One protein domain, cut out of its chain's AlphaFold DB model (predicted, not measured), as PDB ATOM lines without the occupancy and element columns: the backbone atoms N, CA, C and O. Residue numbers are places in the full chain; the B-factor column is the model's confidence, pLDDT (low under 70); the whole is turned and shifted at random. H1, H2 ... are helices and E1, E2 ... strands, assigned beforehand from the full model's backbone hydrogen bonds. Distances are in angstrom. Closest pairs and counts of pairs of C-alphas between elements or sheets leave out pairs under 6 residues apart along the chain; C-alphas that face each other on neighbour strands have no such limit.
ATOM      1  N   ASN A  54     -38.934  34.774  11.247       90.38
ATOM      2  CA  ASN A  54     -39.487  35.073  12.570       90.38
ATOM      3  C   ASN A  54     -40.655  36.066  12.493       90.38
ATOM      4  O   ASN A  54     -41.605  35.954  13.269       90.38
ATOM      5  N   ASN A  55     -40.612  37.018  11.555       92.00
ATOM      6  CA  ASN A  55     -41.738  37.918  11.318       92.00
ATOM      7  C   ASN A  55     -42.931  37.173  10.716       92.00
ATOM      8  O   ASN A  55     -44.059  37.455  11.106       92.00
ATOM      9  N   ASP A  56     -42.693  36.212   9.820       93.38
ATOM     10  CA  ASP A  56     -43.764  35.390   9.249       93.38
ATOM     11  C   ASP A  56     -44.457  34.564  10.346       93.38
ATOM     12  O   ASP A  56     -45.682  34.581  10.456       93.38
ATOM     13  N   LEU A  57     -43.680  33.908  11.218       93.38
ATOM     14  CA  LEU A  57     -44.210  33.168  12.369       93.38
ATOM     15  C   LEU A  57     -44.997  34.072  13.322       93.38
ATOM     16  O   LEU A  57     -46.076  33.703  13.779       93.38
ATOM     17  N   SER A  58     -44.467  35.262  13.615       94.12
ATOM     18  CA  SER A  58     -45.135  36.231  14.494       94.12
ATOM     19  C   SER A  58     -46.450  36.715  13.889       94.12
ATOM     20  O   SER A  58     -47.449  36.798  14.595       94.12
ATOM     21  N   TYR A  59     -46.490  36.922  12.574       95.38
ATOM     22  CA  TYR A  59     -47.715  37.283  11.874       95.38
ATOM     23  C   TYR A  59     -48.785  36.181  11.935       95.38
ATOM     24  O   TYR A  59     -49.940  36.461  12.254       95.38
ATOM     25  N   ILE A  60     -48.408  34.915  11.714       96.06
ATOM     26  CA  ILE A  60     -49.333  33.784  11.898       96.06
ATOM     27  C   ILE A  60     -49.845  33.728  13.344       96.06
ATOM     28  O   ILE A  60     -51.041  33.541  13.567       96.06
ATOM     29  N   ALA A  61     -48.975  33.961  14.329       96.94
ATOM     30  CA  ALA A  61     -49.378  34.013  15.730       96.94
ATOM     31  C   ALA A  61     -50.368  35.163  16.017       96.94
ATOM     32  O   ALA A  61     -51.311  34.965  16.782       96.94
ATOM     33  N   CYS A  62     -50.224  36.326  15.368       96.75
ATOM     34  CA  CYS A  62     -51.212  37.414  15.417       96.75
ATOM     35  C   CYS A  62     -52.577  36.985  14.871       96.75
ATOM     36  O   CYS A  62     -53.592  37.243  15.515       96.75
ATOM     37  N   LEU A  63     -52.625  36.273  13.744       97.31
ATOM     38  CA  LEU A  63     -53.888  35.755  13.204       97.31
ATOM     39  C   LEU A  63     -54.534  34.711  14.129       97.31
ATOM     40  O   LEU A  63     -55.750  34.716  14.314       97.31
ATOM     41  N   MET A  64     -53.735  33.850  14.766       97.62
ATOM     42  CA  MET A  64     -54.236  32.911  15.778       97.62
ATOM     43  C   MET A  64     -54.785  33.648  17.008       97.62
ATOM     44  O   MET A  64     -55.842  33.280  17.525       97.62
ATOM     45  N   ALA A  65     -54.112  34.711  17.459       97.75
ATOM     46  CA  ALA A  65     -54.591  35.562  18.547       97.75
ATOM     47  C   ALA A  65     -55.902  36.270  18.178       97.75
ATOM     48  O   ALA A  65     -56.850  36.223  18.961       97.75
ATOM     49  N   LYS A  66     -56.009  36.828  16.965       96.75
ATOM     50  CA  LYS A  66     -57.265  37.364  16.416       96.75
ATOM     51  C   LYS A  66     -58.377  36.315  16.466       96.75
ATOM     52  O   LYS A  66     -59.450  36.587  16.998       96.75
ATOM     53  N   GLN A  67     -58.121  35.102  15.974       96.12
ATOM     54  CA  GLN A  67     -59.105  34.019  16.000       96.12
ATOM     55  C   GLN A  67     -59.554  33.681  17.426       96.12
ATOM     56  O   GLN A  67     -60.735  33.414  17.649       96.12
ATOM     57  N   TYR A  68     -58.625  33.660  18.381       97.44
ATOM     58  CA  TYR A  68     -58.930  33.410  19.785       97.44
ATOM     59  C   TYR A  68     -59.783  34.535  20.384       97.44
ATOM     60  O   TYR A  68     -60.816  34.263  20.994       97.44
ATOM     61  N   LEU A  69     -59.390  35.794  20.179       97.00
ATOM     62  CA  LEU A  69     -60.073  36.960  20.737       97.00
ATOM     63  C   LEU A  69     -61.488  37.122  20.183       97.00
ATOM     64  O   LEU A  69     -62.408  37.312  20.969       97.00
ATOM     65  N   LEU A  70     -61.687  36.945  18.873       95.12
ATOM     66  CA  LEU A  70     -63.014  37.005  18.245       95.12
ATOM     67  C   LEU A  70     -63.971  35.904  18.736       95.12
ATOM     68  O   LEU A  70     -65.179  36.030  18.591       95.12
ATOM     69  N   LYS A  71     -63.450  34.807  19.301       94.69
ATOM     70  CA  LYS A  71     -64.271  33.773  19.955       94.69
ATOM     71  C   LYS A  71     -64.596  34.102  21.413       94.69
ATOM     72  O   LYS A  71     -65.463  33.452  21.989       94.69
ATOM     73  N   LYS A  72     -63.839  35.003  22.042       95.94
ATOM     74  CA  LYS A  72     -63.934  35.307  23.478       95.94
ATOM     75  C   LYS A  72     -64.630  36.621  23.775       95.94
ATOM     76  O   LYS A  72     -65.263  36.714  24.819       95.94
ATOM     77  N   HIS A  73     -64.515  37.592  22.880       96.06
ATOM     78  CA  HIS A  73     -65.018  38.944  23.068       96.06
ATOM     79  C   HIS A  73     -65.755  39.412  21.824       96.06
ATOM     80  O   HIS A  73     -65.430  39.002  20.708       96.06
ATOM     81  N   ASN A  74     -66.699  40.323  22.026       93.94
ATOM     82  CA  ASN A  74     -67.388  41.003  20.943       93.94
ATOM     83  C   ASN A  74     -66.647  42.299  20.623       93.94
ATOM     84  O   ASN A  74     -66.603  43.214  21.441       93.94
ATOM     85  N   PHE A  75     -66.067  42.392  19.431       94.56
ATOM     86  CA  PHE A  75     -65.450  43.628  18.954       94.56
ATOM     87  C   PHE A  75     -66.413  44.357  18.009       94.56
ATOM     88  O   PHE A  75     -67.110  43.699  17.235       94.56
ATOM     89  N   PRO A  76     -66.456  45.702  18.035       89.81
ATOM     90  CA  PRO A  76     -67.330  46.481  17.157       89.81
ATOM     91  C   PRO A  76     -66.889  46.447  15.685       89.81
ATOM     92  O   PRO A  76     -67.636  46.864  14.806       89.81
ATOM     93  N   HIS A  77     -65.679  45.963  15.410       86.75
ATOM     94  CA  HIS A  77     -65.109  45.837  14.077       86.75
ATOM     95  C   HIS A  77     -64.314  44.528  13.963       86.75
ATOM     96  O   HIS A  77     -63.932  43.921  14.966       86.75
ATOM     97  N   ASN A  78     -64.050  44.086  12.730       86.62
ATOM     98  CA  ASN A  78     -63.133  42.973  12.504       86.62
ATOM     99  C   ASN A  78     -61.701  43.447  12.771       86.62
ATOM    100  O   ASN A  78     -61.251  44.412  12.156       86.62
ATOM    101  N   LEU A  79     -60.987  42.764  13.663       92.44
ATOM    102  CA  LEU A  79     -59.600  43.095  13.969       92.44
ATOM    103  C   LEU A  79     -58.733  42.909  12.717       92.44
ATOM    104  O   LEU A  79     -58.838  41.871  12.067       92.44
ATOM    105  N   ASP A  80     -57.860  43.860  12.391       93.69
ATOM    106  CA  ASP A  80     -56.950  43.741  11.247       93.69
ATOM    107  C   ASP A  80     -55.491  43.676  11.714       93.69
ATOM    108  O   ASP A  80     -54.879  44.674  12.102       93.69
ATOM    109  N   MET A  81     -54.913  42.476  11.655       94.25
ATOM    110  CA  MET A  81     -53.540  42.223  12.098       94.25
ATOM    111  C   MET A  81     -52.483  42.724  11.104       94.25
ATOM    112  O   MET A  81     -51.288  42.678  11.403       94.25
ATOM    113  N   SER A  82     -52.882  43.186   9.915       92.50
ATOM    114  CA  SER A  82     -51.970  43.742   8.908       92.50
ATOM    115  C   SER A  82     -51.575  45.197   9.191       92.50
ATOM    116  O   SER A  82     -50.512  45.639   8.742       92.50
ATOM    117  N   LEU A  83     -52.378  45.929   9.976       89.75
ATOM    118  CA  LEU A  83     -52.181  47.360  10.238       89.75
ATOM    119  C   LEU A  83     -50.889  47.650  11.012       89.75
ATOM    120  O   LEU A  83     -50.210  48.648  10.756       89.75
ATOM    121  N   LYS A  84     -50.503  46.761  11.937       87.94
ATOM    122  CA  LYS A  84     -49.250  46.874  12.688       87.94
ATOM    123  C   LYS A  84     -48.181  45.966  12.081       87.94
ATOM    124  O   LYS A  84     -48.268  44.741  12.112       87.94
ATOM    125  N   LYS A  85     -47.094  46.574  11.596       83.75
ATOM    126  CA  LYS A  85     -45.909  45.821  11.156       83.75
ATOM    127  C   LYS A  85     -45.301  45.032  12.320       83.75
ATOM    128  O   LYS A  85     -45.119  45.562  13.417       83.75
ATOM    129  N   GLN A  86     -44.889  43.797  12.046       82.12
ATOM    130  CA  GLN A  86     -44.195  42.949  13.016       82.12
ATOM    131  C   GLN A  86     -42.894  43.612  13.494       82.12
ATOM    132  O   GLN A  86     -42.073  44.050  12.684       82.12
ATOM    133  N   GLY A  87     -42.724  43.710  14.816       76.38
ATOM    134  CA  GLY A  87     -41.604  44.406  15.457       76.38
ATOM    135  C   GLY A  87     -41.782  45.922  15.625       76.38
ATOM    136  O   GLY A  87     -40.890  46.574  16.173       76.38
ATOM    137  N   ALA A  88     -42.909  46.501  15.194       82.50
ATOM    138  CA  ALA A  88     -43.230  47.894  15.495       82.50
ATOM    139  C   ALA A  88     -43.430  48.111  17.007       82.50
ATOM    140  O   ALA A  88     -43.847  47.211  17.739       82.50
ATOM    141  N   LYS A  89     -43.136  49.330  17.479       87.00
ATOM    142  CA  LYS A  89     -43.333  49.713  18.886       87.00
ATOM    143  C   LYS A  89     -44.818  49.631  19.272       87.00
ATOM    144  O   LYS A  89     -45.691  49.796  18.427       87.00
ATOM    145  N   GLY A  90     -45.082  49.442  20.563       90.25
ATOM    146  CA  GLY A  90     -46.437  49.354  21.120       90.25
ATOM    147  C   GLY A  90     -46.891  47.918  21.375       90.25
ATOM    148  O   GLY A  90     -46.117  46.982  21.165       90.25
ATOM    149  N   LEU A  91     -48.129  47.778  21.849       93.38
ATOM    150  CA  LEU A  91     -48.784  46.492  22.099       93.38
ATOM    151  C   LEU A  91     -49.120  45.791  20.789       93.38
ATOM    152  O   LEU A  91     -49.388  46.468  19.797       93.38
ATOM    153  N   ASP A  92     -49.047  44.465  20.745       94.81
ATOM    154  CA  ASP A  92     -49.408  43.713  19.534       94.81
ATOM    155  C   ASP A  92     -50.895  43.831  19.213       94.81
ATOM    156  O   ASP A  92     -51.254  43.898  18.042       94.81
ATOM    157  N   ILE A  93     -51.727  43.922  20.252       95.56
ATOM    158  CA  ILE A  93     -53.160  44.199  20.158       95.56
ATOM    159  C   ILE A  93     -53.515  45.207  21.254       95.56
ATOM    160  O   ILE A  93     -53.079  45.048  22.398       95.56
ATOM    161  N   ASP A  94     -54.280  46.239  20.911       96.31
ATOM    162  CA  ASP A  94     -54.802  47.247  21.840       96.31
ATOM    163  C   ASP A  94     -56.137  47.756  21.296       96.31
ATOM    164  O   ASP A  94     -56.170  48.639  20.445       96.31
ATOM    165  N   GLU A  95     -57.221  47.123  21.733       96.31
ATOM    166  CA  GLU A  95     -58.548  47.266  21.136       96.31
ATOM    167  C   GLU A  95     -59.619  47.477  22.201       96.31
ATOM    168  O   GLU A  95     -59.435  47.141  23.374       96.31
ATOM    169  N   ILE A  96     -60.765  48.011  21.785       97.00
ATOM    170  CA  ILE A  96     -61.933  48.230  22.645       97.00
ATOM    171  C   ILE A  96     -63.052  47.277  22.217       97.00
ATOM    172  O   ILE A  96     -63.376  47.184  21.031       97.00
ATOM    173  N   THR A  97     -63.628  46.546  23.171       96.19
ATOM    174  CA  THR A  97     -64.779  45.667  22.922       96.19
ATOM    175  C   THR A  97     -66.073  46.474  22.798       96.19
ATOM    176  O   THR A  97     -66.117  47.668  23.094       96.19
ATOM    177  N   PHE A  98     -67.156  45.831  22.364       94.81
ATOM    178  CA  PHE A  98     -68.470  46.468  22.238       94.81
ATOM    179  C   PHE A  98     -69.000  46.983  23.586       94.81
ATOM    180  O   PHE A  98     -69.708  47.983  23.647       94.81
ATOM    181  N   GLU A  99     -68.598  46.337  24.680       94.75
ATOM    182  CA  GLU A  99     -68.902  46.730  26.057       94.75
ATOM    183  C   GLU A  99     -68.035  47.902  26.557       94.75
ATOM    184  O   GLU A  99     -68.058  48.217  27.744       94.75
ATOM    185  N   ASN A 100     -67.272  48.550  25.667       95.31
ATOM    186  CA  ASN A 100     -66.323  49.620  25.976       95.31
ATOM    187  C   ASN A 100     -65.194  49.185  26.930       95.31
ATOM    188  O   ASN A 100     -64.644  49.987  27.685       95.31
ATOM    189  N   GLU A 101     -64.835  47.902  26.891       97.56
ATOM    190  CA  GLU A 101     -63.769  47.347  27.713       97.56
ATOM    191  C   GLU A 101     -62.485  47.230  26.908       97.56
ATOM    192  O   GLU A 101     -62.468  46.724  25.785       97.56
ATOM    193  N   ARG A 102     -61.371  47.669  27.489       97.88
ATOM    194  CA  ARG A 102     -60.087  47.602  26.799       97.88
ATOM    195  C   ARG A 102     -59.474  46.208  26.880       97.88
ATOM    196  O   ARG A 102     -59.324  45.640  27.966       97.88
ATOM    197  N   CYS A 103     -59.069  45.697  25.723       98.12
ATOM    198  CA  CYS A 103     -58.403  44.422  25.522       98.12
ATOM    199  C   CYS A 103     -57.008  44.645  24.930       98.12
ATOM    200  O   CYS A 103     -56.865  45.106  23.799       98.12
ATOM    201  N   ILE A 104     -55.973  44.289  25.690       98.12
ATOM    202  CA  ILE A 104     -54.576  44.408  25.273       98.12
ATOM    203  C   ILE A 104     -53.897  43.045  25.218       98.12
ATOM    204  O   ILE A 104     -54.187  42.164  26.033       98.12
ATOM    205  N   ALA A 105     -52.946  42.881  24.299       98.00
ATOM    206  CA  ALA A 105     -52.175  41.652  24.210       98.00
ATOM    207  C   ALA A 105     -50.730  41.833  23.740       98.00
ATOM    208  O   ALA A 105     -50.389  42.752  22.995       98.00
ATOM    209  N   GLU A 106     -49.909  40.869  24.148       98.06
ATOM    210  CA  GLU A 106     -48.563  40.614  23.638       98.06
ATOM    211  C   GLU A 106     -48.446  39.173  23.167       98.06
ATOM    212  O   GLU A 106     -48.982  38.264  23.806       98.06
ATOM    213  N   ILE A 107     -47.719  38.955  22.073       97.44
ATOM    214  CA  ILE A 107     -47.595  37.642  21.446       97.44
ATOM    215  C   ILE A 107     -46.129  37.213  21.427       97.44
ATOM    216  O   ILE A 107     -45.223  37.960  21.054       97.44
ATOM    217  N   LYS A 108     -45.873  35.969  21.838       95.69
ATOM    218  CA  LYS A 108     -44.534  35.384  21.890       95.69
ATOM    219  C   LYS A 108     -44.440  34.093  21.096       95.69
ATOM    220  O   LYS A 108     -44.994  33.059  21.458       95.69
ATOM    221  N   THR A 109     -43.601  34.156  20.069       95.06
ATOM    222  CA  THR A 109     -43.180  33.037  19.214       95.06
ATOM    223  C   THR A 109     -41.847  32.422  19.654       95.06
ATOM    224  O   THR A 109     -41.124  31.815  18.871       95.06
ATOM    225  N   ILE A 110     -41.475  32.611  20.923       90.88
ATOM    226  CA  ILE A 110     -40.175  32.192  21.452       90.88
ATOM    227  C   ILE A 110     -40.174  30.686  21.727       90.88
ATOM    228  O   ILE A 110     -40.930  30.223  22.581       90.88
ATOM    229  N   PHE A 111     -39.234  29.966  21.110       91.19
ATOM    230  CA  PHE A 111     -38.860  28.605  21.500       91.19
ATOM    231  C   PHE A 111     -37.795  28.621  22.621       91.19
ATOM    232  O   PHE A 111     -36.733  29.234  22.451       91.19
ATOM    233  N   PRO A 112     -38.020  27.984  23.787       89.69
ATOM    234  CA  PRO A 112     -37.069  28.008  24.899       89.69
ATOM    235  C   PRO A 112     -35.816  27.179  24.609       89.69
ATOM    236  O   PRO A 112     -35.900  25.964  24.402       89.69
ATOM    237  N   TYR A 113     -34.642  27.811  24.699       82.50
ATOM    238  CA  TYR A 113     -33.361  27.128  24.484       82.50
ATOM    239  C   TYR A 113     -32.995  26.161  25.616       82.50
ATOM    240  O   TYR A 113     -32.391  25.123  25.365       82.50
ATOM    241  N   GLN A 114     -33.358  26.467  26.868       83.31
ATOM    242  CA  GLN A 114     -33.033  25.594  27.999       83.31
ATOM    243  C   GLN A 114     -34.124  24.545  28.212       83.31
ATOM    244  O   GLN A 114     -35.279  24.736  27.832       83.31
ATOM    245  N   LYS A 115     -33.774  23.411  28.828       82.19
ATOM    246  CA  LYS A 115     -34.713  22.300  29.057       82.19
ATOM    247  C   LYS A 115     -35.932  22.731  29.882       82.19
ATOM    248  O   LYS A 115     -37.052  22.417  29.504       82.19
ATOM    249  N   ASN A 116     -35.702  23.495  30.953       86.31
ATOM    250  CA  ASN A 116     -36.713  23.835  31.961       86.31
ATOM    251  C   ASN A 116     -36.836  25.350  32.227       86.31
ATOM    252  O   ASN A 116     -37.378  25.745  33.262       86.31
ATOM    253  N   ASP A 117     -36.260  26.206  31.380       89.69
ATOM    254  CA  ASP A 117     -36.335  27.663  31.541       89.69
ATOM    255  C   ASP A 117     -36.078  28.398  30.220       89.69
ATOM    256  O   ASP A 117     -35.746  27.813  29.186       89.69
ATOM    257  N   PHE A 118     -36.221  29.711  30.282       93.00
ATOM    258  CA  PHE A 118     -35.829  30.644  29.247       93.00
ATOM    259  C   PHE A 118     -34.361  31.055  29.419       93.00
ATOM    260  O   PHE A 118     -33.867  31.254  30.531       93.00
ATOM    261  N   GLY A 119     -33.662  31.272  28.303       93.81
ATOM    262  CA  GLY A 119     -32.354  31.928  28.327       93.81
ATOM    263  C   GLY A 119     -32.441  33.348  28.905       93.81
ATOM    264  O   GLY A 119     -33.510  33.956  28.963       93.81
ATOM    265  N   THR A 120     -31.313  33.927  29.324       92.94
ATOM    266  CA  THR A 120     -31.299  35.251  29.982       92.94
ATOM    267  C   THR A 120     -31.945  36.361  29.145       92.94
ATOM    268  O   THR A 120     -32.690  37.174  29.691       92.94
ATOM    269  N   SER A 121     -31.723  36.388  27.828       93.62
ATOM    270  CA  SER A 121     -32.371  37.353  26.926       93.62
ATOM    271  C   SER A 121     -33.880  37.120  26.808       93.62
ATOM    272  O   SER A 121     -34.654  38.074  26.879       93.62
ATOM    273  N   GLN A 122     -34.307  35.858  26.710       94.56
ATOM    274  CA  GLN A 122     -35.717  35.466  26.654       94.56
ATOM    275  C   GLN A 122     -36.447  35.882  27.943       94.56
ATOM    276  O   GLN A 122     -37.480  36.540  27.865       94.56
ATOM    277  N   ARG A 123     -35.861  35.622  29.125       95.00
ATOM    278  CA  ARG A 123     -36.406  36.065  30.426       95.00
ATOM    279  C   ARG A 123     -36.597  37.574  30.492       95.00
ATOM    280  O   ARG A 123     -37.658  38.046  30.890       95.00
ATOM    281  N   LYS A 124     -35.575  38.336  30.086       95.81
ATOM    282  CA  LYS A 124     -35.645  39.805  30.040       95.81
ATOM    283  C   LYS A 124     -36.763  40.284  29.113       95.81
ATOM    284  O   LYS A 124     -37.492  41.195  29.491       95.81
ATOM    285  N   SER A 125     -36.926  39.661  27.942       94.81
ATOM    286  CA  SER A 125     -38.033  39.987  27.037       94.81
ATOM    287  C   SER A 125     -39.386  39.707  27.683       94.81
ATOM    288  O   SER A 125     -40.219  40.601  27.689       94.81
ATOM    289  N   PHE A 126     -39.601  38.519  28.251       96.25
ATOM    290  CA  PHE A 126     -40.876  38.171  28.883       96.25
ATOM    291  C   PHE A 126     -41.240  39.149  30.002       96.25
ATOM    292  O   PHE A 126     -42.318  39.731  29.984       96.25
ATOM    293  N   ARG A 127     -40.307  39.429  30.918       97.06
ATOM    294  CA  ARG A 127     -40.542  40.372  32.022       97.06
ATOM    295  C   ARG A 127     -40.848  41.791  31.559       97.06
ATOM    296  O   ARG A 127     -41.656  42.471  32.191       97.06
ATOM    297  N   LYS A 128     -40.232  42.241  30.461       96.25
ATOM    298  CA  LYS A 128     -40.562  43.536  29.853       96.25
ATOM    299  C   LYS A 128     -42.032  43.582  29.434       96.25
ATOM    300  O   LYS A 128     -42.691  44.589  29.675       96.25
ATOM    301  N   ASP A 129     -42.539  42.501  28.857       96.81
ATOM    302  CA  ASP A 129     -43.923  42.439  28.395       96.81
ATOM    303  C   ASP A 129     -44.911  42.224  29.543       96.81
ATOM    304  O   ASP A 129     -45.964  42.853  29.544       96.81
ATOM    305  N   PHE A 130     -44.538  41.476  30.590       97.56
ATOM    306  CA  PHE A 130     -45.340  41.388  31.819       97.56
ATOM    307  C   PHE A 130     -45.540  42.772  32.432       97.56
ATOM    308  O   PHE A 130     -46.664  43.164  32.736       97.56
ATOM    309  N   LYS A 131     -44.443  43.528  32.580       97.06
ATOM    310  CA  LYS A 131     -44.469  44.896  33.101       97.06
ATOM    311  C   LYS A 131     -45.351  45.789  32.227       97.06
ATOM    312  O   LYS A 131     -46.269  46.419  32.740       97.06
ATOM    313  N   LYS A 132     -45.128  45.763  30.911       96.25
ATOM    314  CA  LYS A 132     -45.895  46.544  29.932       96.25
ATOM    315  C   LYS A 132     -47.398  46.269  30.011       96.25
ATOM    316  O   LYS A 132     -48.172  47.217  29.974       96.25
ATOM    317  N   LEU A 133     -47.813  45.007  30.123       97.94
ATOM    318  CA  LEU A 133     -49.226  44.641  30.255       97.94
ATOM    319  C   LEU A 133     -49.792  45.075  31.615       97.94
ATOM    320  O   LEU A 133     -50.873  45.656  31.677       97.94
ATOM    321  N   LYS A 134     -49.059  44.842  32.711       97.25
ATOM    322  CA  LYS A 134     -49.506  45.198  34.068       97.25
ATOM    323  C   LYS A 134     -49.751  46.692  34.241       97.25
ATOM    324  O   LYS A 134     -50.780  47.054  34.800       97.25
ATOM    325  N   GLU A 135     -48.849  47.526  33.732       96.56
ATOM    326  CA  GLU A 135     -48.897  48.988  33.871       96.56
ATOM    327  C   GLU A 135     -50.028  49.654  33.077       96.56
ATOM    328  O   GLU A 135     -50.357  50.811  33.325       96.56
ATOM    329  N   LYS A 136     -50.618  48.956  32.105       97.00
ATOM    330  CA  LYS A 136     -51.714  49.493  31.299       97.00
ATOM    331  C   LYS A 136     -53.042  49.275  32.005       97.00
ATOM    332  O   LYS A 136     -53.340  48.164  32.440       97.00
ATOM    333  N   ASP A 137     -53.855  50.321  32.067       97.00
ATOM    334  CA  ASP A 137     -55.247  50.196  32.476       97.00
ATOM    335  C   ASP A 137     -56.054  49.559  31.338       97.00
ATOM    336  O   ASP A 137     -56.170  50.136  30.253       97.00
ATOM    337  N   ALA A 138     -56.474  48.314  31.554       97.94
ATOM    338  CA  ALA A 138     -57.230  47.491  30.623       97.94
ATOM    339  C   ALA A 138     -57.878  46.333  31.389       97.94
ATOM    340  O   ALA A 138     -57.218  45.704  32.223       97.94
ATOM    341  N   LYS A 139     -59.138  46.022  31.077       97.88
ATOM    342  CA  LYS A 139     -59.863  44.916  31.712       97.88
ATOM    343  C   LYS A 139     -59.313  43.563  31.290       97.88
ATOM    344  O   LYS A 139     -59.132  42.683  32.129       97.88
ATOM    345  N   TYR A 140     -59.021  43.401  30.001       98.38
ATOM    346  CA  TYR A 140     -58.484  42.156  29.469       98.38
ATOM    347  C   TYR A 140     -57.025  42.340  29.069       98.38
ATOM    348  O   TYR A 140     -56.697  43.164  28.217       98.38
ATOM    349  N   LYS A 141     -56.142  41.558  29.692       98.62
ATOM    350  CA  LYS A 141     -54.698  41.582  29.445       98.62
ATOM    351  C   LYS A 141     -54.253  40.181  29.075       98.62
ATOM    352  O   LYS A 141     -54.355  39.277  29.902       98.62
ATOM    353  N   TYR A 142     -53.758  40.004  27.858       98.75
ATOM    354  CA  TYR A 142     -53.348  38.701  27.351       98.75
ATOM    355  C   TYR A 142     -51.848  38.619  27.110       98.75
ATOM    356  O   TYR A 142     -51.237  39.504  26.512       98.75
ATOM    357  N   LEU A 143     -51.275  37.491  27.514       98.56
ATOM    358  CA  LEU A 143     -50.003  37.023  26.993       98.56
ATOM    359  C   LEU A 143     -50.260  35.769  26.162       98.56
ATOM    360  O   LEU A 143     -50.576  34.704  26.691       98.56
ATOM    361  N   PHE A 144     -50.088  35.887  24.857       98.62
ATOM    362  CA  PHE A 144     -50.191  34.762  23.947       98.62
ATOM    363  C   PHE A 144     -48.824  34.125  23.733       98.62
ATOM    364  O   PHE A 144     -47.834  34.800  23.455       98.62
ATOM    365  N   VAL A 145     -48.777  32.801  23.813       98.00
ATOM    366  CA  VAL A 145     -47.614  31.999  23.431       98.00
ATOM    367  C   VAL A 145     -48.030  30.946  22.418       98.00
ATOM    368  O   VAL A 145     -49.150  30.442  22.460       98.00
ATOM    369  N   VAL A 146     -47.132  30.602  21.501       97.31
ATOM    370  CA  VAL A 146     -47.373  29.518  20.525       97.31
ATOM    371  C   VAL A 146     -46.724  28.200  20.931       97.31
ATOM    372  O   VAL A 146     -47.228  27.138  20.592       97.31
ATOM    373  N   GLU A 147     -45.632  28.265  21.693       96.25
ATOM    374  CA  GLU A 147     -44.843  27.096  22.074       96.25
ATOM    375  C   GLU A 147     -45.330  26.508  23.399       96.25
ATOM    376  O   GLU A 147     -45.280  27.169  24.441       96.25
ATOM    377  N   GLU A 148     -45.720  25.232  23.389       96.06
ATOM    378  CA  GLU A 148     -46.187  24.519  24.586       96.06
ATOM    379  C   GLU A 148     -45.123  24.521  25.694       96.06
ATOM    380  O   GLU A 148     -45.409  24.749  26.870       96.06
ATOM    381  N   LYS A 149     -43.852  24.357  25.318       96.31
ATOM    382  CA  LYS A 149     -42.737  24.423  26.266       96.31
ATOM    383  C   LYS A 149     -42.653  25.790  26.950       96.31
ATOM    384  O   LYS A 149     -42.421  25.850  28.158       96.31
ATOM    385  N   SER A 150     -42.868  26.878  26.209       96.50
ATOM    386  CA  SER A 150     -42.914  28.235  26.771       96.50
ATOM    387  C   SER A 150     -44.088  28.386  27.730       96.50
ATOM    388  O   SER A 150     -43.900  28.857  28.849       96.50
ATOM    389  N   PHE A 151     -45.273  27.922  27.329       97.69
ATOM    390  CA  PHE A 151     -46.470  27.927  28.167       97.69
ATOM    391  C   PHE A 151     -46.250  27.193  29.498       97.69
ATOM    392  O   PHE A 151     -46.507  27.743  30.568       97.69
ATOM    393  N   ASN A 152     -45.674  25.991  29.446       96.81
ATOM    394  CA  ASN A 152     -45.395  25.173  30.626       96.81
ATOM    395  C   ASN A 152     -44.353  25.810  31.559       96.81
ATOM    396  O   ASN A 152     -44.503  25.761  32.783       96.81
ATOM    397  N   ILE A 153     -43.313  26.447  31.007       96.94
ATOM    398  CA  ILE A 153     -42.334  27.196  31.806       96.94
ATOM    399  C   ILE A 153     -43.007  28.387  32.499       96.94
ATOM    400  O   ILE A 153     -42.806  28.573  33.701       96.94
ATOM    401  N   LEU A 154     -43.819  29.166  31.775       97.12
ATOM    402  CA  LEU A 154     -44.540  30.313  32.335       97.12
ATOM    403  C   LEU A 154     -45.456  29.882  33.482       97.12
ATOM    404  O   LEU A 154     -45.359  30.437  34.576       97.12
ATOM    405  N   LYS A 155     -46.250  28.827  33.269       97.00
ATOM    406  CA  LYS A 155     -47.160  28.277  34.279       97.00
ATOM    407  C   LYS A 155     -46.429  27.823  35.538       97.00
ATOM    408  O   LYS A 155     -46.883  28.075  36.647       97.00
ATOM    409  N   LYS A 156     -45.291  27.143  35.384       96.44
ATOM    410  CA  LYS A 156     -44.559  26.562  36.517       96.44
ATOM    411  C   LYS A 156     -43.747  27.589  37.307       96.44
ATOM    412  O   LYS A 156     -43.598  27.432  38.514       96.44
ATOM    413  N   LYS A 157     -43.158  28.582  36.635       95.94
ATOM    414  CA  LYS A 157     -42.132  29.460  37.233       95.94
ATOM    415  C   LYS A 157     -42.520  30.929  37.334       95.94
ATOM    416  O   LYS A 157     -41.976  31.620  38.185       95.94
ATOM    417  N   TYR A 158     -43.415  31.406  36.473       96.50
ATOM    418  CA  TYR A 158     -43.713  32.833  36.323       96.50
ATOM    419  C   TYR A 158     -45.171  33.173  36.659       96.50
ATOM    420  O   TYR A 158     -45.583  34.311  36.470       96.50
ATOM    421  N   ILE A 159     -45.952  32.221  37.183       96.44
ATOM    422  CA  ILE A 159     -47.382  32.411  37.469       96.44
ATOM    423  C   ILE A 159     -47.655  33.588  38.417       96.44
ATOM    424  O   ILE A 159     -48.564  34.374  38.174       96.44
ATOM    425  N   SER A 160     -46.816  33.789  39.436       96.50
ATOM    426  CA  SER A 160     -46.916  34.945  40.338       96.50
ATOM    427  C   SER A 160     -46.596  36.266  39.625       96.50
ATOM    428  O   SER A 160     -47.272  37.275  39.824       96.50
ATOM    429  N   GLU A 161     -45.608  36.263  38.726       97.38
ATOM    430  CA  GLU A 161     -45.267  37.416  37.884       97.38
ATOM    431  C   GLU A 161     -46.346  37.717  36.826       97.38
ATOM    432  O   GLU A 161     -46.359  38.826  36.292       97.38
ATOM    433  N   LEU A 162     -47.266  36.789  36.563       97.31
ATOM    434  CA  LEU A 162     -48.347  36.902  35.580       97.31
ATOM    435  C   LEU A 162     -49.714  37.225  36.196       97.31
ATOM    436  O   LEU A 162     -50.689  37.331  35.463       97.31
ATOM    437  N   ALA A 163     -49.803  37.441  37.511       95.88
ATOM    438  CA  ALA A 163     -51.060  37.823  38.155       95.88
ATOM    439  C   ALA A 163     -51.738  39.012  37.436       95.88
ATOM    440  O   ALA A 163     -51.105  40.050  37.212       95.88
ATOM    441  N   GLY A 164     -53.014  38.840  37.069       96.25
ATOM    442  CA  GLY A 164     -53.799  39.816  36.301       96.25
ATOM    443  C   GLY A 164     -53.578  39.790  34.781       96.25
ATOM    444  O   GLY A 164     -54.116  40.645  34.084       96.25
ATOM    445  N   ILE A 165     -52.793  38.840  34.260       98.50
ATOM    446  CA  ILE A 165     -52.592  38.595  32.827       98.50
ATOM    447  C   ILE A 165     -53.052  37.172  32.516       98.50
ATOM    448  O   ILE A 165     -52.545  36.213  33.090       98.50
ATOM    449  N   ILE A 166     -53.970  37.030  31.565       98.50
ATOM    450  CA  ILE A 166     -54.428  35.728  31.082       98.50
ATOM    451  C   ILE A 166     -53.387  35.202  30.096       98.50
ATOM    452  O   ILE A 166     -53.160  35.804  29.042       98.50
ATOM    453  N   THR A 167     -52.751  34.078  30.422       98.50
ATOM    454  CA  THR A 167     -51.754  33.474  29.531       98.50
ATOM    455  C   THR A 167     -52.395  32.364  28.716       98.50
ATOM    456  O   THR A 167     -53.015  31.472  29.284       98.50
ATOM    457  N   VAL A 168     -52.243  32.392  27.390       98.62
ATOM    458  CA  VAL A 168     -52.917  31.456  26.474       98.62
ATOM    459  C   VAL A 168     -51.916  30.799  25.524       98.62
ATOM    460  O   VAL A 168     -51.139  31.485  24.859       98.62
ATOM    461  N   LEU A 169     -51.978  29.471  25.420       98.50
ATOM    462  CA  LEU A 169     -51.329  28.687  24.373       98.50
ATOM    463  C   LEU A 169     -52.205  28.703  23.116       98.50
ATOM    464  O   LEU A 169     -53.235  28.033  23.062       98.50
ATOM    465  N   LEU A 170     -51.808  29.472  22.105       97.69
ATOM    466  CA  LEU A 170     -52.633  29.743  20.926       97.69
ATOM    467  C   LEU A 170     -53.074  28.492  20.139       97.69
ATOM    468  O   LEU A 170     -54.246  28.446  19.772       97.69
TER     469      LEU A 170
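Overview. This is residues 54 to 170 of the 176 residues of an uncharacterized protein of archaeon (UniProt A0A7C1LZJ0). A twisted sheet of four strands forms the middle layer between helices: the long helix H1 covers one face, and H2 and H3 cover the other. E1 and E2 make a hairpin at one edge of the sheet, and a long link without named elements, residues 73 to 92, leads from H1 to E1. The printed part has 117 residues, with three named helices and four named strands in the order H1, E1, E2, H2, E3, H3, E4. The sheet runs E1, E2, E3, E4 and is mixed, with E1 antiparallel to E2 and the other neighbours parallel; the class is mixed, helices and strands. The whole is compact, with a radius of gyration of the C-alphas of 13.8 A and spans of 42 by 30 by 25 A.

Along the chain. H1, residues 54 to 72, begins with C-alpha 54 at (-39.487, 35.073, 12.570) and is 26.8 A long. E1 is residues 93 to 96, and E2, residues 102 to 108, is 20.4 A long, beginning at C-alpha 102 (-60.087, 47.602, 26.799). H2, residues 120 to 134, measures 21.1 A, and E3, residues 140 to 145, 16.1 A. H3, residues 148 to 157, measures 14.2 A. E4, residues 166 to 169, ends with C-alpha 169 at (-51.329, 28.687, 24.373).

Arrangement. In the sheet, the edge strands are E1 and E4. E1 and E2 are an antiparallel hairpin at 165 degrees, with N 95 and O 103 2.9 A apart, within hydrogen-bond range. E2 and E3 are parallel at 13 degrees, with N 108 and O 144 at 2.8 A. E3 and E4 are parallel at 28 degrees, with N 166 and O 141 at 2.8 A. H1 is on the sheet at a height of 8.5 A, over E2 and E3, slantwise to the strands at 36 degrees to E2 on the local plane; the closest C-alphas of H1 and E2 are those of Ala 61 and Ile 107, 7.0 A apart. H2 is on the opposite face at a height of 10.0 A, along the strands, over E2 and only just over E3, where 3 of its C-alphas fall; its closest C-alphas with E3 are those of Leu 133 and Lys 141, 6.3 A apart. H3, on the same face as H2, has a height of 9.4 A and runs along the strands, over E4 and only just over E3, where 3 of its C-alphas fall; the C-alphas of Phe 151 and Leu 169 are the closest of H3 and E4, at 6.2 A. E2, H2, E3 and E3, H3, E4 are strand-helix-strand units, two parallel neighbour strands with a helix between, each with a right-handed crossover. H2 and H3 are apart. In H1, H2 and H3 every O i to N i+4 pair is within hydrogen-bond range.

Size, cuts and confidence. The two C-alphas farthest apart, those of Pro 76 and Lys 115, are 42.3 A apart. The printed part has no cut. The links H1 to E1 and E2 to H2 are long. The mean pLDDT of the printed part is 94.6, and no printed residue is under 70.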